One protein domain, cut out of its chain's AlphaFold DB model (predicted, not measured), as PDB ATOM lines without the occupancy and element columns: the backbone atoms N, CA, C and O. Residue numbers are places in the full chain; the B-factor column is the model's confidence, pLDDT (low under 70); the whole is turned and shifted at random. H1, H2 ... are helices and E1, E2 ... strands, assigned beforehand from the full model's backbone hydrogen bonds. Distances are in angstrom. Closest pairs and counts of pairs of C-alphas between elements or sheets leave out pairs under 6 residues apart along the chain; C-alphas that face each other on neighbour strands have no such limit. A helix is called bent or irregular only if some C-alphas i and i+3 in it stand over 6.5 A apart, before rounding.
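AT A GLANCE: This is residues 25 to 153 and 168 to 185 of the 186 residues of an uncharacterized protein of Acinetobacter sp. (UniProt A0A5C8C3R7). A twisted slab of four long strands, made of the hairpins E1-E2 and E3-E4 side by side, has H3 over one face, and no named helix covers the other. H1, H4 and H5 gather beyond one end of the slab, H2 sits beside E1, and H6 lies out past H1, with residues 177 to 185 sticking out. The printed part has 147 residues, with six named helices and four named strands in the order H1 H2 E1 E2 H3 H4 E3 E4 H5 H6; the sheet, E1 E2 E3 E4, is mixed. The class is mixed, helices and strands, and the whole is flat and only just compact, close to loose, with a radius of gyration of the C-alphas of 17.3 A and spans of 49 by 44 by 21 A.

IN THESE COORDINATES: E1, residues 53 to 62, is 27.9 A long; E2, residues 65 to 72, 22.8 A; E3, residues 119 to 125, 19.7 A; and E4, residues 131 to 138, 20.7 A. H3, residues 84 to 100, is 27.4 A long, with a kink of 31 degrees near residue 92. H1, residues 25 to 36, begins at C-alpha 25 (120.730, 134.475, 100.911). H2 is residues 40 to 43, H4 residues 103 to 115 and H5 residues 145 to 149. H6, residues 169 to 183, 21.1 A long, ends at C-alpha 183 (110.958, 117.606, 111.680). H2 is only just irregular: C-alphas 40 and 43 are 6.8 A apart.

HOW THE PARTS SIT: E1 and E2 form an antiparallel hairpin, with N 58 and O 69 at 2.8 A. E2 and E3 are parallel, with N 68 and O 121 at 2.8 A; E2, H3, H4 and E3 make a strand-helix-strand unit, two parallel neighbour strands with helices between, with a right-handed crossover. E3 and E4 form an antiparallel hairpin, with N 122 and O 135 at 2.8 A. H3 is on one face, making two layers, a helix over a sheet; its height over the sheet is 11.3 A. It lies over E3 and E4 and runs along the strands, at 25 degrees to E3 on the local plane. H2 stands at the sheet's level, at a height of 3.4 A; its closest C-alphas to E1 are those of Ser 40 and Leu 59, 4.8 A apart. H1 only grazes the sheet with residues 35 to 36. H1 touches H4 at a steep tilt of 61 degrees, the same way, their closest C-alphas being those of Glu 28 and Ala 108, 4.6 A apart. H5 touches H3 through residues 95 to 99 of H3 alone, closest at the C-alphas of Lys 99 and Leu 148, 6.9 A. H6 is close to H1 but not clearly touching, with the C-alphas of Arg 30 and Ile 172 closest at 7.6 A. In H1, H4, H5 and H6 every O i to N i+4 pair is within hydrogen-bond range; H3 has 4 of 13, beside 14 of 14 O i to N i+3 pairs, and H2 is too short for an O i to N i+4 pair.

THE WHOLE: The two C-alphas farthest apart are those of Gly 77 and Gln 170, 50.3 A. Residues 154 to 167 are not printed, and C-alphas 153 and 168 are 26.7 A apart across the cut. Of the links that are printed whole, E2 to H3 is long, with 11 residues. The mean pLDDT of the printed part is 89.9; residues 168 to 170, 172 and 182 to 185 are under 70.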
ATOM      1  N   HIS A  25     121.220 135.425  99.914       90.44
ATOM      2  CA  HIS A  25     120.730 134.475 100.911       90.44
ATOM      3  C   HIS A  25     119.453 133.745 100.456       90.44
ATOM      4  O   HIS A  25     119.318 132.530 100.610       90.44
ATOM      5  N   GLN A  26     118.513 134.458  99.826       91.69
ATOM      6  CA  GLN A  26     117.308 133.839  99.265       91.69
ATOM      7  C   GLN A  26     117.611 132.944  98.057       91.69
ATOM      8  O   GLN A  26     116.949 131.927  97.846       91.69
ATOM      9  N   ALA A  27     118.593 133.309  97.229       91.44
ATOM     10  CA  ALA A  27     119.056 132.463  96.135       91.44
ATOM     11  C   ALA A  27     119.724 131.178  96.658       91.44
ATOM     12  O   ALA A  27     119.373 130.098  96.193       91.44
ATOM     13  N   GLU A  28     120.574 131.273  97.677       95.25
ATOM     14  CA  GLU A  28     121.198 130.132  98.359       95.25
ATOM     15  C   GLU A  28     120.146 129.192  98.958       95.25
ATOM     16  O   GLU A  28     120.194 127.981  98.745       95.25
ATOM     17  N   LYS A  29     119.126 129.737  99.635       94.56
ATOM     18  CA  LYS A  29     118.013 128.935 100.167       94.56
ATOM     19  C   LYS A  29     117.280 128.164  99.067       94.56
ATOM     20  O   LYS A  29     116.932 126.999  99.258       94.56
ATOM     21  N   ARG A  30     117.062 128.792  97.907       91.31
ATOM     22  CA  ARG A  30     116.429 128.147  96.746       91.31
ATOM     23  C   ARG A  30     117.285 127.030  96.163       91.31
ATOM     24  O   ARG A  30     116.743 125.967  95.878       91.31
ATOM     25  N   GLU A  31     118.588 127.246  96.019       93.06
ATOM     26  CA  GLU A  31     119.504 126.207  95.534       93.06
ATOM     27  C   GLU A  31     119.566 125.030  96.519       93.06
ATOM     28  O   GLU A  31     119.396 123.881  96.113       93.06
ATOM     29  N   ARG A  32     119.651 125.294  97.830       95.12
ATOM     30  CA  ARG A  32     119.576 124.253  98.870       95.12
ATOM     31  C   ARG A  32     118.292 123.424  98.775       95.12
ATOM     32  O   ARG A  32     118.345 122.197  98.802       95.12
ATOM     33  N   LEU A  33     117.138 124.076  98.625       93.50
ATOM     34  CA  LEU A  33     115.863 123.377  98.436       93.50
ATOM     35  C   LEU A  33     115.839 122.560  97.141       93.50
ATOM     36  O   LEU A  33     115.301 121.456  97.146       93.50
ATOM     37  N   SER A  34     116.429 123.063  96.056       90.69
ATOM     38  CA  SER A  34     116.549 122.323  94.798       90.69
ATOM     39  C   SER A  34     117.315 121.011  94.996       90.69
ATOM     40  O   SER A  34     116.810 119.949  94.636       90.69
ATOM     41  N   TYR A  35     118.474 121.054  95.663       90.88
ATOM     42  CA  TYR A  35     119.282 119.864  95.951       90.88
ATOM     43  C   TYR A  35     118.552 118.828  96.818       90.88
ATOM     44  O   TYR A  35     118.543 117.636  96.497       90.88
ATOM     45  N   LYS A  36     117.876 119.275  97.882       93.06
ATOM     46  CA  LYS A  36     117.082 118.395  98.756       93.06
ATOM     47  C   LYS A  36     115.943 117.668  98.033       93.06
ATOM     48  O   LYS A  36     115.506 116.619  98.488       93.06
ATOM     49  N   HIS A  37     115.478 118.205  96.905       88.38
ATOM     50  CA  HIS A  37     114.337 117.677  96.157       88.38
ATOM     51  C   HIS A  37     114.709 117.181  94.754       88.38
ATOM     52  O   HIS A  37     113.823 117.058  93.906       88.38
ATOM     53  N   ILE A  38     115.988 116.870  94.491       84.44
ATOM     54  CA  ILE A  38     116.389 116.215  93.237       84.44
ATOM     55  C   ILE A  38     115.624 114.890  93.117       84.44
ATOM     56  O   ILE A  38     115.752 114.041  94.009       84.44
ATOM     57  N   PRO A  39     114.834 114.694  92.046       79.94
ATOM     58  CA  PRO A  39     114.080 113.468  91.880       79.94
ATOM     59  C   PRO A  39     115.006 112.311  91.481       79.94
ATOM     60  O   PRO A  39     115.972 112.477  90.737       79.94
ATOM     61  N   SER A  40     114.709 111.112  91.984       73.25
ATOM     62  CA  SER A  40     115.573 109.930  91.837       73.25
ATOM     63  C   SER A  40     115.764 109.470  90.387       73.25
ATOM     64  O   SER A  40     116.758 108.823  90.067       73.25
ATOM     65  N   ASN A  41     114.847 109.832  89.488       76.50
ATOM     66  CA  ASN A  41     114.895 109.470  88.072       76.50
ATOM     67  C   ASN A  41     115.880 110.310  87.237       76.50
ATOM     68  O   ASN A  41     116.130 109.957  86.088       76.50
ATOM     69  N   VAL A  42     116.455 111.389  87.782       75.69
ATOM     70  CA  VAL A  42     117.361 112.284  87.029       75.69
ATOM     71  C   VAL A  42     118.628 111.564  86.562       75.69
ATOM     72  O   VAL A  42     119.155 111.880  85.499       75.69
ATOM     73  N   VAL A  43     119.106 110.574  87.320       79.75
ATOM     74  CA  VAL A  43     120.340 109.844  86.984       79.75
ATOM     75  C   VAL A  43     120.116 108.625  86.092       79.75
ATOM     76  O   VAL A  43     121.096 108.096  85.572       79.75
ATOM     77  N   ALA A  44     118.864 108.188  85.905       75.19
ATOM     78  CA  ALA A  44     118.552 106.939  85.211       75.19
ATOM     79  C   ALA A  44     119.180 106.922  83.812       75.19
ATOM     80  O   ALA A  44     119.997 106.062  83.513       75.19
ATOM     81  N   HIS A  45     118.918 107.967  83.022       81.25
ATOM     82  CA  HIS A  45     119.375 108.040  81.634       81.25
ATOM     83  C   HIS A  45     120.863 108.316  81.464       81.25
ATOM     84  O   HIS A  45     121.457 107.974  80.443       81.25
ATOM     85  N   ARG A  46     121.497 108.948  82.455       86.44
ATOM     86  CA  ARG A  46     122.908 109.322  82.344       86.44
ATOM     87  C   ARG A  46     123.813 108.097  82.280       86.44
ATOM     88  O   ARG A  46     124.815 108.126  81.568       86.44
ATOM     89  N   PHE A  47     123.460 107.046  83.011       90.00
ATOM     90  CA  PHE A  47     124.261 105.831  83.131       90.00
ATOM     91  C   PHE A  47     123.718 104.665  82.299       90.00
ATOM     92  O   PHE A  47     124.231 103.562  82.440       90.00
ATOM     93  N   ASP A  48     122.749 104.896  81.403       90.06
ATOM     94  CA  ASP A  48     122.175 103.843  80.548       90.06
ATOM     95  C   ASP A  48     123.252 103.112  79.726       90.06
ATOM     96  O   ASP A  48     123.133 101.918  79.439       90.06
ATOM     97  N   ARG A  49     124.331 103.820  79.354       91.12
ATOM     98  CA  ARG A  49     125.486 103.242  78.659       91.12
ATOM     99  C   ARG A  49     126.816 103.759  79.191       91.12
ATOM    100  O   ARG A  49     127.044 104.967  79.242       91.12
ATOM    101  N   ILE A  50     127.728 102.836  79.485       93.12
ATOM    102  CA  ILE A  50     129.107 103.125  79.907       93.12
ATOM    103  C   ILE A  50     130.037 102.157  79.180       93.12
ATOM    104  O   ILE A  50     129.822 100.947  79.213       93.12
ATOM    105  N   GLY A  51     131.043 102.673  78.470       87.38
ATOM    106  CA  GLY A  51     132.004 101.819  77.756       87.38
ATOM    107  C   GLY A  51     131.371 100.892  76.707       87.38
ATOM    108  O   GLY A  51     131.899  99.820  76.433       87.38
ATOM    109  N   GLY A  52     130.212 101.268  76.155       91.00
ATOM    110  CA  GLY A  52     129.446 100.446  75.210       91.00
ATOM    111  C   GLY A  52     128.501  99.424  75.854       91.00
ATOM    112  O   GLY A  52     127.634  98.914  75.145       91.00
ATOM    113  N   LEU A  53     128.596  99.194  77.166       94.81
ATOM    114  CA  LEU A  53     127.752  98.270  77.926       94.81
ATOM    115  C   LEU A  53     126.512  98.968  78.480       94.81
ATOM    116  O   LEU A  53     126.566 100.146  78.834       94.81
ATOM    117  N   THR A  54     125.418  98.220  78.590       95.94
ATOM    118  CA  THR A  54     124.180  98.699  79.209       95.94
ATOM    119  C   THR A  54     124.304  98.673  80.729       95.94
ATOM    120  O   THR A  54     124.688  97.653  81.315       95.94
ATOM    121  N   ALA A  55     123.944  99.777  81.371       95.31
ATOM    122  CA  ALA A  55     123.876  99.888  82.820       95.31
ATOM    123  C   ALA A  55     122.593 100.606  83.250       95.31
ATOM    124  O   ALA A  55     121.856 101.142  82.430       95.31
ATOM    125  N   ARG A  56     122.296 100.562  84.546       94.00
ATOM    126  CA  ARG A  56     121.183 101.277  85.166       94.00
ATOM    127  C   ARG A  56     121.711 102.102  86.326       94.00
ATOM    128  O   ARG A  56     122.363 101.550  87.213       94.00
ATOM    129  N   GLY A  57     121.412 103.397  86.305       93.31
ATOM    130  CA  GLY A  57     121.705 104.327  87.391       93.31
ATOM    131  C   GLY A  57     120.499 104.540  88.304       93.31
ATOM    132  O   GLY A  57     119.386 104.743  87.821       93.31
ATOM    133  N   GLU A  58     120.717 104.559  89.614       92.44
ATOM    134  CA  GLU A  58     119.709 104.933  90.609       92.44
ATOM    135  C   GLU A  58     120.285 105.944  91.596       92.44
ATOM    136  O   GLU A  58     121.402 105.770  92.081       92.44
ATOM    137  N   LEU A  59     119.521 106.996  91.899       92.31
ATOM    138  CA  LEU A  59     119.901 108.024  92.864       92.31
ATOM    139  C   LEU A  59     119.099 107.852  94.148       92.31
ATOM    140  O   LEU A  59     117.869 107.946  94.147       92.31
ATOM    141  N   LEU A  60     119.818 107.721  95.253       93.06
ATOM    142  CA  LEU A  60     119.304 107.921  96.593       93.06
ATOM    143  C   LEU A  60     119.748 109.306  97.084       93.06
ATOM    144  O   LEU A  60     120.928 109.565  97.324       93.06
ATOM    145  N   ASN A  61     118.776 110.207  97.218       93.00
ATOM    146  CA  ASN A  61     119.004 111.562  97.702       93.00
ATOM    147  C   ASN A  61     119.099 111.567  99.238       93.00
ATOM    148  O   ASN A  61     118.089 111.398  99.916       93.00
ATOM    149  N   GLN A  62     120.308 111.756  99.775       93.31
ATOM    150  CA  GLN A  62     120.566 111.944 101.212       93.31
ATOM    151  C   GLN A  62     121.352 113.235 101.442       93.31
ATOM    152  O   GLN A  62     122.354 113.252 102.159       93.31
ATOM    153  N   TYR A  63     120.919 114.301 100.763       93.31
ATOM    154  CA  TYR A  63     121.515 115.630 100.823       93.31
ATOM    155  C   TYR A  63     122.173 115.951 102.191       93.31
ATOM    156  O   TYR A  63     121.508 115.805 103.222       93.31
ATOM    157  N   PRO A  64     123.442 116.415 102.218       96.31
ATOM    158  CA  PRO A  64     124.276 116.811 101.074       96.31
ATOM    159  C   PRO A  64     125.044 115.658 100.401       96.31
ATOM    160  O   PRO A  64     125.798 115.892  99.454       96.31
ATOM    161  N   HIS A  65     124.863 114.417 100.866       96.44
ATOM    162  CA  HIS A  65     125.562 113.242 100.348       96.44
ATOM    163  C   HIS A  65     124.635 112.405  99.469       96.44
ATOM    164  O   HIS A  65     123.710 111.749  99.934       96.44
ATOM    165  N   PHE A  66     124.887 112.406  98.172       94.56
ATOM    166  CA  PHE A  66     124.084 111.683  97.199       94.56
ATOM    167  C   PHE A  66     124.703 110.317  96.930       94.56
ATOM    168  O   PHE A  66     125.897 110.228  96.654       94.56
ATOM    169  N   MET A  67     123.895 109.260  96.990       94.88
ATOM    170  CA  MET A  67     124.328 107.902  96.665       94.88
ATOM    171  C   MET A  67     123.817 107.520  95.281       94.88
ATOM    172  O   MET A  67     122.608 107.511  95.048       94.88
ATOM    173  N   ILE A  68     124.730 107.200  94.371       95.00
ATOM    174  CA  ILE A  68     124.429 106.764  93.012       95.00
ATOM    175  C   ILE A  68     124.867 105.309  92.863       95.00
ATOM    176  O   ILE A  68     126.056 104.982  92.915       95.00
ATOM    177  N   TYR A  69     123.891 104.435  92.646       95.38
ATOM    178  CA  TYR A  69     124.124 103.030  92.339       95.38
ATOM    179  C   TYR A  69     124.124 102.843  90.830       95.38
ATOM    180  O   TYR A  69     123.190 103.268  90.153       95.38
ATOM    181  N   ILE A  70     125.163 102.201  90.307       96.44
ATOM    182  CA  ILE A  70     125.292 101.897  88.883       96.44
ATOM    183  C   ILE A  70     125.442 100.389  88.755       96.44
ATOM    184  O   ILE A  70     126.401  99.817  89.264       96.44
ATOM    185  N   MET A  71     124.506  99.740  88.075       96.56
ATOM    186  CA  MET A  71     124.531  98.293  87.869       96.56
ATOM    187  C   MET A  71     124.628  97.981  86.381       96.56
ATOM    188  O   MET A  71     123.726  98.327  85.616       96.56
ATOM    189  N   PHE A  72     125.703  97.315  85.967       97.56
ATOM    190  CA  PHE A  72     125.803  96.775  84.614       97.56
ATOM    191  C   PHE A  72     124.873  95.573  84.459       97.56
ATOM    192  O   PHE A  72     124.906  94.653  85.272       97.56
ATOM    193  N   LEU A  73     124.057  95.565  83.403       96.06
ATOM    194  CA  LEU A  73     122.985  94.571  83.264       96.06
ATOM    195  C   LEU A  73     123.489  93.208  82.770       96.06
ATOM    196  O   LEU A  73     122.924  92.174  83.114       96.06
ATOM    197  N   GLU A  74     124.563  93.202  81.979       95.31
ATOM    198  CA  GLU A  74     125.066  91.995  81.302       95.31
ATOM    199  C   GLU A  74     126.531  91.679  81.635       95.31
ATOM    200  O   GLU A  74     127.034  90.616  81.280       95.31
ATOM    201  N   TYR A  75     127.225  92.581  82.332       96.56
ATOM    202  CA  TYR A  75     128.652  92.450  82.611       96.56
ATOM    203  C   TYR A  75     128.915  91.487  83.774       96.56
ATOM    204  O   TYR A  75     128.330  91.634  84.844       96.56
ATOM    205  N   GLU A  76     129.819  90.528  83.565       96.56
ATOM    206  CA  GLU A  76     130.206  89.491  84.540       96.56
ATOM    207  C   GLU A  76     131.605  89.693  85.136       96.56
ATOM    208  O   GLU A  76     132.020  88.941  86.015       96.56
ATOM    209  N   GLY A  77     132.365  90.666  84.630       94.62
ATOM    210  CA  GLY A  77     133.740  90.883  85.067       94.62
ATOM    211  C   GLY A  77     133.837  91.342  86.522       94.62
ATOM    212  O   GLY A  77     132.847  91.717  87.154       94.62
ATOM    213  N   LYS A  78     135.066  91.300  87.042       95.56
ATOM    214  CA  LYS A  78     135.411  91.703  88.416       95.56
ATOM    215  C   LYS A  78     136.048  93.088  88.511       95.56
ATOM    216  O   LYS A  78     136.179  93.615  89.602       95.56
ATOM    217  N   GLU A  79     136.408  93.666  87.372       95.94
ATOM    218  CA  GLU A  79     137.005  94.995  87.265       95.94
ATOM    219  C   GLU A  79     136.007  95.953  86.605       95.94
ATOM    220  O   GLU A  79     135.178  95.509  85.805       95.94
ATOM    221  N   PRO A  80     136.053  97.263  86.887       94.25
ATOM    222  CA  PRO A  80     135.171  98.219  86.233       94.25
ATOM    223  C   PRO A  80     135.446  98.269  84.716       94.25
ATOM    224  O   PRO A  80     136.605  98.358  84.298       94.25
ATOM    225  N   PRO A  81     134.406  98.261  83.857       95.00
ATOM    226  CA  PRO A  81     134.575  98.433  82.417       95.00
ATOM    227  C   PRO A  81     135.314  99.725  82.056       95.00
ATOM    228  O   PRO A  81     135.206 100.745  82.744       95.00
ATOM    229  N   LYS A  82     136.023  99.714  80.924       94.62
ATOM    230  CA  LYS A  82     136.703 100.906  80.398       94.62
ATOM    231  C   LYS A  82     135.705 102.057  80.208       94.62
ATOM    232  O   LYS A  82     134.616 101.840  79.679       94.62
ATOM    233  N   GLY A  83     136.082 103.277  80.588       93.06
ATOM    234  CA  GLY A  83     135.200 104.444  80.503       93.06
ATOM    235  C   GLY A  83     134.360 104.688  81.761       93.06
ATOM    236  O   GLY A  83     133.642 105.682  81.810       93.06
ATOM    237  N   THR A  84     134.403 103.792  82.760       95.12
ATOM    238  CA  THR A  84     133.615 103.954  83.993       95.12
ATOM    239  C   THR A  84     134.049 105.191  84.767       95.12
ATOM    240  O   THR A  84     133.207 106.033  85.051       95.12
ATOM    241  N   MET A  85     135.343 105.344  85.064       94.31
ATOM    242  CA  MET A  85     135.841 106.492  85.836       94.31
ATOM    243  C   MET A  85     135.595 107.819  85.120       94.31
ATOM    244  O   MET A  85     135.156 108.780  85.745       94.31
ATOM    245  N   GLU A  86     135.813 107.856  83.807       93.62
ATOM    246  CA  GLU A  86     135.546 109.022  82.969       93.62
ATOM    247  C   GLU A  86     134.066 109.425  83.045       93.62
ATOM    248  O   GLU A  86     133.752 110.601  83.202       93.62
ATOM    249  N   LYS A  87     133.154 108.442  83.036       93.81
ATOM    250  CA  LYS A  87     131.714 108.680  83.189       93.81
ATOM    251  C   LYS A  87     131.354 109.271  84.553       93.81
ATOM    252  O   LYS A  87     130.495 110.150  84.630       93.81
ATOM    253  N   LEU A  88     131.979 108.786  85.629       93.94
ATOM    254  CA  LEU A  88     131.742 109.322  86.974       93.94
ATOM    255  C   LEU A  88     132.236 110.772  87.077       93.94
ATOM    256  O   LEU A  88     131.567 111.615  87.676       93.94
ATOM    257  N   PHE A  89     133.359 111.082  86.424       90.88
ATOM    258  CA  PHE A  89     133.953 112.416  86.418       90.88
ATOM    259  C   PHE A  89     133.120 113.476  85.669       90.88
ATOM    260  O   PHE A  89     133.273 114.670  85.935       90.88
ATOM    261  N   GLU A  90     132.173 113.074  84.809       91.06
ATOM    262  CA  GLU A  90     131.230 113.997  84.145       91.06
ATOM    263  C   GLU A  90     130.437 114.875  85.143       91.06
ATOM    264  O   GLU A  90     129.900 115.914  84.762       91.06
ATOM    265  N   ASP A  91     130.375 114.511  86.433       88.44
ATOM    266  CA  ASP A  91     129.818 115.376  87.483       88.44
ATOM    267  C   ASP A  91     130.530 116.715  87.552       88.44
ATOM    268  O   ASP A  91     129.883 117.765  87.569       88.44
ATOM    269  N   CYS A  92     131.861 116.689  87.554       92.75
ATOM    270  CA  CYS A  92     132.643 117.909  87.569       92.75
ATOM    271  C   CYS A  92     132.382 118.727  86.307       92.75
ATOM    272  O   CYS A  92     132.179 119.939  86.381       92.75
ATOM    273  N   GLU A  93     132.286 118.076  85.149       90.94
ATOM    274  CA  GLU A  93     131.964 118.758  83.896       90.94
ATOM    275  C   GLU A  93     130.577 119.409  83.933       90.94
ATOM    276  O   GLU A  93     130.408 120.515  83.412       90.94
ATOM    277  N   SER A  94     129.605 118.794  84.613       89.00
ATOM    278  CA  SER A  94     128.245 119.331  84.749       89.00
ATOM    279  C   SER A  94     128.201 120.699  85.442       89.00
ATOM    280  O   SER A  94     127.334 121.520  85.121       89.00
ATOM    281  N   LEU A  95     129.176 121.014  86.306       93.06
ATOM    282  CA  LEU A  95     129.288 122.340  86.921       93.06
ATOM    283  C   LEU A  95     129.512 123.443  85.878       93.06
ATOM    284  O   LEU A  95     129.110 124.585  86.103       93.06
ATOM    285  N   ASN A  96     130.070 123.126  84.703       93.44
ATOM    286  CA  ASN A  96     130.252 124.106  83.628       93.44
ATOM    287  C   ASN A  96     128.928 124.672  83.103       93.44
ATOM    288  O   ASN A  96     128.920 125.776  82.558       93.44
ATOM    289  N   THR A  97     127.798 123.990  83.319       90.81
ATOM    290  CA  THR A  97     126.471 124.543  82.995       90.81
ATOM    291  C   THR A  97     126.182 125.850  83.742       90.81
ATOM    292  O   THR A  97     125.448 126.699  83.233       90.81
ATOM    293  N   LEU A  98     126.830 126.084  84.891       92.62
ATOM    294  CA  LEU A  98     126.717 127.326  85.654       92.62
ATOM    295  C   LEU A  98     127.322 128.541  84.935       92.62
ATOM    296  O   LEU A  98     126.968 129.674  85.274       92.62
ATOM    297  N   LYS A  99     128.170 128.351  83.911       91.69
ATOM    298  CA  LYS A  99     128.628 129.458  83.046       91.69
ATOM    299  C   LYS A  99     127.433 130.153  82.378       91.69
ATOM    300  O   LYS A  99     127.405 131.378  82.320       91.69
ATOM    301  N   ASN A 100     126.384 129.397  82.048       90.06
ATOM    302  CA  ASN A 100     125.156 129.904  81.426       90.06
ATOM    303  C   ASN A 100     124.112 130.419  82.439       90.06
ATOM    304  O   ASN A 100     123.061 130.914  82.044       90.06
ATOM    305  N   ALA A 101     124.357 130.284  83.747       88.19
ATOM    306  CA  ALA A 101     123.444 130.774  84.774       88.19
ATOM    307  C   ALA A 101     123.633 132.279  85.029       88.19
ATOM    308  O   ALA A 101     124.744 132.804  84.936       88.19
ATOM    309  N   ALA A 102     122.557 132.962  85.435       90.12
ATOM    310  CA  ALA A 102     122.635 134.347  85.897       90.12
ATOM    311  C   ALA A 102     123.643 134.487  87.063       90.12
ATOM    312  O   ALA A 102     123.691 133.592  87.914       90.12
ATOM    313  N   PRO A 103     124.393 135.606  87.176       90.75
ATOM    314  CA  PRO A 103     125.469 135.754  88.165       90.75
ATOM    315  C   PRO A 103     125.050 135.448  89.609       90.75
ATOM    316  O   PRO A 103     125.732 134.695  90.298       90.75
ATOM    317  N   LEU A 104     123.884 135.948  90.036       90.50
ATOM    318  CA  LEU A 104     123.344 135.695  91.376       90.50
ATOM    319  C   LEU A 104     123.100 134.200  91.630       90.50
ATOM    320  O   LEU A 104     123.419 133.688  92.699       90.50
ATOM    321  N   ARG A 105     122.539 133.494  90.640       91.69
ATOM    322  CA  ARG A 105     122.257 132.059  90.738       91.69
ATOM    323  C   ARG A 105     123.547 131.246  90.745       91.69
ATOM    324  O   ARG A 105     123.685 130.347  91.563       91.69
ATOM    325  N   ARG A 106     124.495 131.586  89.865       94.31
ATOM    326  CA  ARG A 106     125.824 130.964  89.820       94.31
ATOM    327  C   ARG A 106     126.517 131.074  91.175       94.31
ATOM    328  O   ARG A 106     126.952 130.063  91.709       94.31
ATOM    329  N   GLN A 107     126.569 132.281  91.738       94.81
ATOM    330  CA  GLN A 107     127.178 132.517  93.044       94.81
ATOM    331  C   GLN A 107     126.479 131.716  94.146       94.81
ATOM    332  O   GLN A 107     127.151 131.039  94.915       94.81
ATOM    333  N   ALA A 108     125.144 131.733  94.188       95.31
ATOM    334  CA  ALA A 108     124.380 130.958  95.161       95.31
ATOM    335  C   ALA A 108     124.648 129.447  95.057       95.31
ATOM    336  O   ALA A 108     124.891 128.800  96.071       95.31
ATOM    337  N   ALA A 109     124.648 128.884  93.845       95.94
ATOM    338  CA  ALA A 109     124.898 127.461  93.624       95.94
ATOM    339  C   ALA A 109     126.321 127.054  94.038       95.94
ATOM    340  O   ALA A 109     126.497 126.023  94.686       95.94
ATOM    341  N   LEU A 110     127.330 127.875  93.718       96.88
ATOM    342  CA  LEU A 110     128.718 127.634  94.126       96.88
ATOM    343  C   LEU A 110     128.881 127.742  95.648       96.88
ATOM    344  O   LEU A 110     129.480 126.855  96.249       96.88
ATOM    345  N   ASN A 111     128.290 128.759  96.283       96.81
ATOM    346  CA  ASN A 111     128.316 128.910  97.739       96.81
ATOM    347  C   ASN A 111     127.695 127.697  98.436       96.81
ATOM    348  O   ASN A 111     128.319 127.136  99.327       96.81
ATOM    349  N   ILE A 112     126.506 127.261  98.013       97.50
ATOM    350  CA  ILE A 112     125.841 126.075  98.573       97.50
ATOM    351  C   ILE A 112     126.673 124.810  98.351       97.50
ATOM    352  O   ILE A 112     126.832 124.015  99.273       97.50
ATOM    353  N   THR A 113     127.244 124.643  97.154       96.69
ATOM    354  CA  THR A 113     128.115 123.503  96.835       96.69
ATOM    355  C   THR A 113     129.311 123.406  97.789       96.69
ATOM    356  O   THR A 113     129.635 122.313  98.252       96.69
ATOM    357  N   GLU A 114     129.942 124.541  98.098       97.31
ATOM    358  CA  GLU A 114     131.103 124.643  98.992       97.31
ATOM    359  C   GLU A 114     130.713 124.539 100.474       97.31
ATOM    360  O   GLU A 114     131.269 123.720 101.200       97.31
ATOM    361  N   GLN A 115     129.732 125.322 100.927       97.31
ATOM    362  CA  GLN A 115     129.305 125.383 102.331       97.31
ATOM    363  C   GLN A 115     128.739 124.049 102.820       97.31
ATOM    364  O   GLN A 115     129.109 123.567 103.892       97.31
ATOM    365  N   ASP A 116     127.863 123.438 102.022       97.38
ATOM    366  CA  ASP A 116     127.168 122.214 102.411       97.38
ATOM    367  C   ASP A 116     127.959 120.950 102.016       97.38
ATOM    368  O   ASP A 116     127.499 119.842 102.279       97.38
ATOM    369  N   HIS A 117     129.156 121.098 101.427       96.62
ATOM    370  CA  HIS A 117     130.049 120.002 101.020       96.62
ATOM    371  C   HIS A 117     129.342 118.945 100.156       96.62
ATOM    372  O   HIS A 117     129.383 117.739 100.431       96.62
ATOM    373  N   ILE A 118     128.672 119.404  99.095       97.06
ATOM    374  CA  ILE A 118     127.896 118.532  98.209       97.06
ATOM    375  C   ILE A 118     128.792 117.427  97.648       97.06
ATOM    376  O   ILE A 118     129.803 117.692  96.994       97.06
ATOM    377  N   THR A 119     128.408 116.181  97.922       97.19
ATOM    378  CA  THR A 119     129.217 115.000  97.617       97.19
ATOM    379  C   THR A 119     128.389 113.968  96.869       97.19
ATOM    380  O   THR A 119     127.329 113.570  97.353       97.19
ATOM    381  N   PHE A 120     128.906 113.470  95.750       95.75
ATOM    382  CA  PHE A 120     128.364 112.302  95.062       95.75
ATOM    383  C   PHE A 120     129.220 111.081  95.366       95.75
ATOM    384  O   PHE A 120     130.440 111.087  95.209       95.75
ATOM    385  N   LYS A 121     128.569 110.027  95.839       97.25
ATOM    386  CA  LYS A 121     129.173 108.735  96.132       97.25
ATOM    387  C   LYS A 121     128.626 107.718  95.150       97.25
ATOM    388  O   LYS A 121     127.417 107.601  94.971       97.25
ATOM    389  N   TYR A 122     129.530 106.982  94.540       97.31
ATOM    390  CA  TYR A 122     129.262 106.039  93.478       97.31
ATOM    391  C   TYR A 122     129.552 104.631  93.947       97.31
ATOM    392  O   TYR A 122     130.623 104.375  94.492       97.31
ATOM    393  N   GLN A 123     128.628 103.721  93.664       97.81
ATOM    394  CA  GLN A 123     128.856 102.292  93.807       97.81
ATOM    395  C   GLN A 123     128.515 101.601  92.490       97.81
ATOM    396  O   GLN A 123     127.349 101.524  92.093       97.81
ATOM    397  N   VAL A 124     129.548 101.109  91.809       97.81
ATOM    398  CA  VAL A 124     129.437 100.432  90.517       97.81
ATOM    399  C   VAL A 124     129.462  98.927  90.738       97.81
ATOM    400  O   VAL A 124     130.359  98.415  91.409       97.81
ATOM    401  N   LYS A 125     128.493  98.216  90.162       98.12
ATOM    402  CA  LYS A 125     128.314  96.773  90.319       98.12
ATOM    403  C   LYS A 125     128.217  96.050  88.983       98.12
ATOM    404  O   LYS A 125     127.721  96.604  87.999       98.12
ATOM    405  N   ASN A 126     128.654  94.795  88.967       97.62
ATOM    406  CA  ASN A 126     128.355  93.870  87.875       97.62
ATOM    407  C   ASN A 126     126.909  93.345  87.980       97.62
ATOM    408  O   ASN A 126     126.167  93.696  88.903       97.62
ATOM    409  N   LYS A 127     126.513  92.463  87.056       97.12
ATOM    410  CA  LYS A 127     125.156  91.898  87.034       97.12
ATOM    411  C   LYS A 127     124.831  90.987  88.224       97.12
ATOM    412  O   LYS A 127     123.662  90.715  88.483       97.12
ATOM    413  N   PHE A 128     125.853  90.485  88.918       97.44
ATOM    414  CA  PHE A 128     125.711  89.639  90.105       97.44
ATOM    415  C   PHE A 128     125.593  90.462  91.396       97.44
ATOM    416  O   PHE A 128     125.299  89.907  92.452       97.44
ATOM    417  N   GLY A 129     125.778  91.783  91.311       95.94
ATOM    418  CA  GLY A 129     125.762  92.685  92.457       95.94
ATOM    419  C   GLY A 129     127.119  92.845  93.146       95.94
ATOM    420  O   GLY A 129     127.183  93.552  94.154       95.94
ATOM    421  N   ASP A 130     128.189  92.252  92.608       97.56
ATOM    422  CA  ASP A 130     129.539  92.454  93.134       97.56
ATOM    423  C   ASP A 130     129.985  93.888  92.868       97.56
ATOM    424  O   ASP A 130     129.817  94.410  91.762       97.56
ATOM    425  N   VAL A 131     130.575  94.520  93.882       97.88
ATOM    426  CA  VAL A 131     131.112  95.877  93.773       97.88
ATOM    427  C   VAL A 131     132.410  95.845  92.974       97.88
ATOM    428  O   VAL A 131     133.371  95.190  93.365       97.88
ATOM    429  N   LEU A 132     132.420  96.572  91.859       97.50
ATOM    430  CA  LEU A 132     133.570  96.733  90.968       97.50
ATOM    431  C   LEU A 132     134.382  97.981  91.308       97.50
ATOM    432  O   LEU A 132     135.590  98.016  91.105       97.50
ATOM    433  N   LEU A 133     133.703  99.034  91.767       97.38
ATOM    434  CA  LEU A 133     134.308 100.330  92.049       97.38
ATOM    435  C   LEU A 133     133.437 101.111  93.031       97.38
ATOM    436  O   LEU A 133     132.215 101.187  92.872       97.38
ATOM    437  N   GLU A 134     134.096 101.763  93.983       97.50
ATOM    438  CA  GLU A 134     133.515 102.826  94.794       97.50
ATOM    439  C   GLU A 134     134.296 104.113  94.555       97.50
ATOM    440  O   GLU A 134     135.528 104.113  94.512       97.50
ATOM    441  N   HIS A 135     133.581 105.214  94.363       96.88
ATOM    442  CA  HIS A 135     134.195 106.510  94.115       96.88
ATOM    443  C   HIS A 135     133.424 107.611  94.832       96.88
ATOM    444  O   HIS A 135     132.203 107.550  94.958       96.88
ATOM    445  N   GLN A 136     134.139 108.628  95.297       96.94
ATOM    446  CA  GLN A 136     133.554 109.798  95.926       96.94
ATOM    447  C   GLN A 136     134.048 111.046  95.204       96.94
ATOM    448  O   GLN A 136     135.254 111.241  95.071       96.94
ATOM    449  N   GLN A 137     133.108 111.900  94.811       96.56
ATOM    450  CA  GLN A 137     133.364 113.201  94.219       96.56
ATOM    451  C   GLN A 137     132.796 114.291  95.127       96.56
ATOM    452  O   GLN A 137     131.579 114.426  95.271       96.56
ATOM    453  N   VAL A 138     133.677 115.087  95.732       97.12
ATOM    454  CA  VAL A 138     133.293 116.340  96.393       97.12
ATOM    455  C   VAL A 138     133.235 117.417  95.318       97.12
ATOM    456  O   VAL A 138     134.217 117.665  94.618       97.12
ATOM    457  N   MET A 139     132.079 118.050  95.141       96.56
ATOM    458  CA  MET A 139     131.852 118.938  93.996       96.56
ATOM    459  C   MET A 139     132.680 120.227  94.065       96.56
ATOM    460  O   MET A 139     133.090 120.755  93.035       96.56
ATOM    461  N   ALA A 140     132.974 120.712  95.273       96.62
ATOM    462  CA  ALA A 140     133.843 121.870  95.479       96.62
ATOM    463  C   ALA A 140     135.324 121.590  95.144       96.62
ATOM    464  O   ALA A 140     136.089 122.523  94.915       96.62
ATOM    465  N   GLU A 141     135.722 120.315  95.082       96.69
ATOM    466  CA  GLU A 141     137.081 119.880  94.725       96.69
ATOM    467  C   GLU A 141     137.245 119.638  93.217       96.69
ATOM    468  O   GLU A 141     138.341 119.332  92.745       96.69
ATOM    469  N   CYS A 142     136.171 119.785  92.433       96.44
ATOM    470  CA  CYS A 142     136.244 119.661  90.986       96.44
ATOM    471  C   CYS A 142     137.207 120.709  90.389       96.44
ATOM    472  O   CYS A 142     137.139 121.885  90.763       96.44
ATOM    473  N   PRO A 143     138.061 120.349  89.408       94.44
ATOM    474  CA  PRO A 143     139.081 121.263  88.877       94.44
ATOM    475  C   PRO A 143     138.535 122.583  88.315       94.44
ATOM    476  O   PRO A 143     139.193 123.619  88.382       94.44
ATOM    477  N   ASN A 144     137.315 122.565  87.778       93.50
ATOM    478  CA  ASN A 144     136.639 123.734  87.219       93.50
ATOM    479  C   ASN A 144     135.922 124.605  88.268       93.50
ATOM    480  O   ASN A 144     135.425 125.678  87.924       93.50
ATOM    481  N   PHE A 145     135.867 124.201  89.539       95.38
ATOM    482  CA  PHE A 145     135.118 124.923  90.570       95.38
ATOM    483  C   PHE A 145     135.673 126.335  90.821       95.38
ATOM    484  O   PHE A 145     134.927 127.317  90.838       95.38
ATOM    485  N   ILE A 146     137.000 126.465  90.933       91.25
ATOM    486  CA  ILE A 146     137.667 127.764  91.128       91.25
ATOM    487  C   ILE A 146     137.513 128.670  89.902       91.25
ATOM    488  O   ILE A 146     137.320 129.877  90.050       91.25
ATOM    489  N   GLU A 147     137.546 128.104  88.693       92.50
ATOM    490  CA  GLU A 147     137.282 128.860  87.464       92.50
ATOM    491  C   GLU A 147     135.866 129.453  87.492       92.50
ATOM    492  O   GLU A 147     135.683 130.637  87.216       92.50
ATOM    493  N   LEU A 148     134.869 128.665  87.901       93.19
ATOM    494  CA  LEU A 148     133.471 129.094  87.967       93.19
ATOM    495  C   LEU A 148     133.226 130.193  89.006       93.19
ATOM    496  O   LEU A 148     132.419 131.089  88.743       93.19
ATOM    497  N   LYS A 149     133.937 130.178  90.142       91.38
ATOM    498  CA  LYS A 149     133.880 131.266  91.142       91.38
ATOM    499  C   LYS A 149     134.373 132.596  90.573       91.38
ATOM    500  O   LYS A 149     133.853 133.646  90.942       91.38
ATOM    501  N   ASN A 150     135.330 132.545  89.651       89.00
ATOM    502  CA  ASN A 150     135.936 133.722  89.031       89.00
ATOM    503  C   ASN A 150     135.357 134.045  87.643       89.00
ATOM    504  O   ASN A 150     135.797 134.998  86.999       89.00
ATOM    505  N   TYR A 151     134.378 133.268  87.167       89.56
ATOM    506  CA  TYR A 151     133.863 133.392  85.810       89.56
ATOM    507  C   TYR A 151     133.046 134.677  85.632       89.56
ATOM    508  O   TYR A 151     131.994 134.878  86.253       89.56
ATOM    509  N   GLN A 152     133.512 135.518  84.713       79.38
ATOM    510  CA  GLN A 152     132.803 136.695  84.231       79.38
ATOM    511  C   GLN A 152     132.225 136.377  82.848       79.38
ATOM    512  O   GLN A 152     132.974 135.923  81.980       79.38
ATOM    513  N   PRO A 153     130.915 136.582  82.622       72.19
ATOM    514  CA  PRO A 153     130.349 136.377  81.298       72.19
ATOM    515  C   PRO A 153     131.007 137.348  80.298       72.19
ATOM    516  O   PRO A 153     131.333 138.479  80.682       72.19
ATOM    517  N   SER A 168     107.802 128.979  92.439       60.69
ATOM    518  CA  SER A 168     107.100 130.143  92.964       60.69
ATOM    519  C   SER A 168     107.399 130.309  94.461       60.69
ATOM    520  O   SER A 168     107.586 129.313  95.167       60.69
ATOM    521  N   PRO A 169     107.403 131.545  94.990       55.06
ATOM    522  CA  PRO A 169     107.522 131.787  96.430       55.06
ATOM    523  C   PRO A 169     106.525 130.966  97.263       55.06
ATOM    524  O   PRO A 169     106.837 130.533  98.367       55.06
ATOM    525  N   GLN A 170     105.348 130.687  96.698       66.88
ATOM    526  CA  GLN A 170     104.327 129.823  97.292       66.88
ATOM    527  C   GLN A 170     104.795 128.368  97.399       66.88
ATOM    528  O   GLN A 170     104.624 127.747  98.442       66.88
ATOM    529  N   LYS A 171     105.436 127.835  96.355       70.62
ATOM    530  CA  LYS A 171     105.966 126.468  96.347       70.62
ATOM    531  C   LYS A 171     107.183 126.319  97.266       70.62
ATOM    532  O   LYS A 171     107.347 125.275  97.883       70.62
ATOM    533  N   ILE A 172     107.979 127.376  97.443       68.38
ATOM    534  CA  ILE A 172     109.038 127.436  98.468       68.38
ATOM    535  C   ILE A 172     108.427 127.367  99.875       68.38
ATOM    536  O   ILE A 172     108.816 126.519 100.673       68.38
ATOM    537  N   ALA A 173     107.419 128.198 100.160       73.12
ATOM    538  CA  ALA A 173     106.728 128.188 101.449       73.12
ATOM    539  C   ALA A 173     106.030 126.844 101.743       73.12
ATOM    540  O   ALA A 173     105.997 126.403 102.892       73.12
ATOM    541  N   GLU A 174     105.505 126.172 100.713       80.56
ATOM    542  CA  GLU A 174     104.904 124.841 100.827       80.56
ATOM    543  C   GLU A 174     105.940 123.766 101.193       80.56
ATOM    544  O   GLU A 174     105.686 122.950 102.079       80.56
ATOM    545  N   LEU A 175     107.119 123.781 100.559       75.81
ATOM    546  CA  LEU A 175     108.213 122.857 100.878       75.81
ATOM    547  C   LEU A 175     108.747 123.092 102.298       75.81
ATOM    548  O   LEU A 175     108.920 122.138 103.049       75.81
ATOM    549  N   GLU A 176     108.891 124.349 102.723       76.44
ATOM    550  CA  GLU A 176     109.281 124.695 104.099       76.44
ATOM    551  C   GLU A 176     108.228 124.288 105.139       76.44
ATOM    552  O   GLU A 176     108.547 123.947 106.279       76.44
ATOM    553  N   ALA A 177     106.943 124.352 104.789       79.19
ATOM    554  CA  ALA A 177     105.878 123.844 105.646       79.19
ATOM    555  C   ALA A 177     105.907 122.310 105.736       79.19
ATOM    556  O   ALA A 177     105.605 121.767 106.798       79.19
ATOM    557  N   LYS A 178     106.288 121.614 104.658       77.88
ATOM    558  CA  LYS A 178     106.471 120.156 104.645       77.88
ATOM    559  C   LYS A 178     107.688 119.721 105.464       77.88
ATOM    560  O   LYS A 178     107.539 118.820 106.281       77.88
ATOM    561  N   GLU A 179     108.830 120.396 105.336       75.12
ATOM    562  CA  GLU A 179     110.023 120.109 106.155       75.12
ATOM    563  C   GLU A 179     109.748 120.327 107.646       75.12
ATOM    564  O   GLU A 179     109.983 119.430 108.448       75.12
ATOM    565  N   ARG A 180     109.119 121.451 108.020       72.06
ATOM    566  CA  ARG A 180     108.739 121.708 109.422       72.06
ATOM    567  C   ARG A 180     107.750 120.691 109.986       72.06
ATOM    568  O   ARG A 180     107.699 120.512 111.196       72.06
ATOM    569  N   LYS A 181     106.926 120.051 109.154       72.19
ATOM    570  CA  LYS A 181     106.043 118.963 109.601       72.19
ATOM    571  C   LYS A 181     106.806 117.647 109.759       72.19
ATOM    572  O   LYS A 181     106.564 116.943 110.729       72.19
ATOM    573  N   ALA A 182     107.754 117.363 108.865       65.62
ATOM    574  CA  ALA A 182     108.613 116.183 108.946       65.62
ATOM    575  C   ALA A 182     109.573 116.229 110.151       65.62
ATOM    576  O   ALA A 182     109.789 115.206 110.794       65.62
ATOM    577  N   GLU A 183     110.095 117.408 110.504       60.62
ATOM    578  CA  GLU A 183     110.958 117.606 111.680       60.62
ATOM    579  C   GLU A 183     110.189 117.551 113.013       60.62
ATOM    580  O   GLU A 183     110.757 117.175 114.034       60.62
ATOM    581  N   ASN A 184     108.892 117.886 113.010       62.53
ATOM    582  CA  ASN A 184     108.054 117.919 114.215       62.53
ATOM    583  C   ASN A 184     107.252 116.628 114.471       62.53
ATOM    584  O   ASN A 184     106.437 116.611 115.389       62.53
ATOM    585  N   GLY A 185     107.479 115.560 113.695       50.31
ATOM    586  CA  GLY A 185     106.996 114.209 114.003       50.31
ATOM    587  C   GLY A 185     105.484 114.072 114.232       50.31
ATOM    588  O   GLY A 185     105.079 113.616 115.300       50.31
TER     589      GLY A 185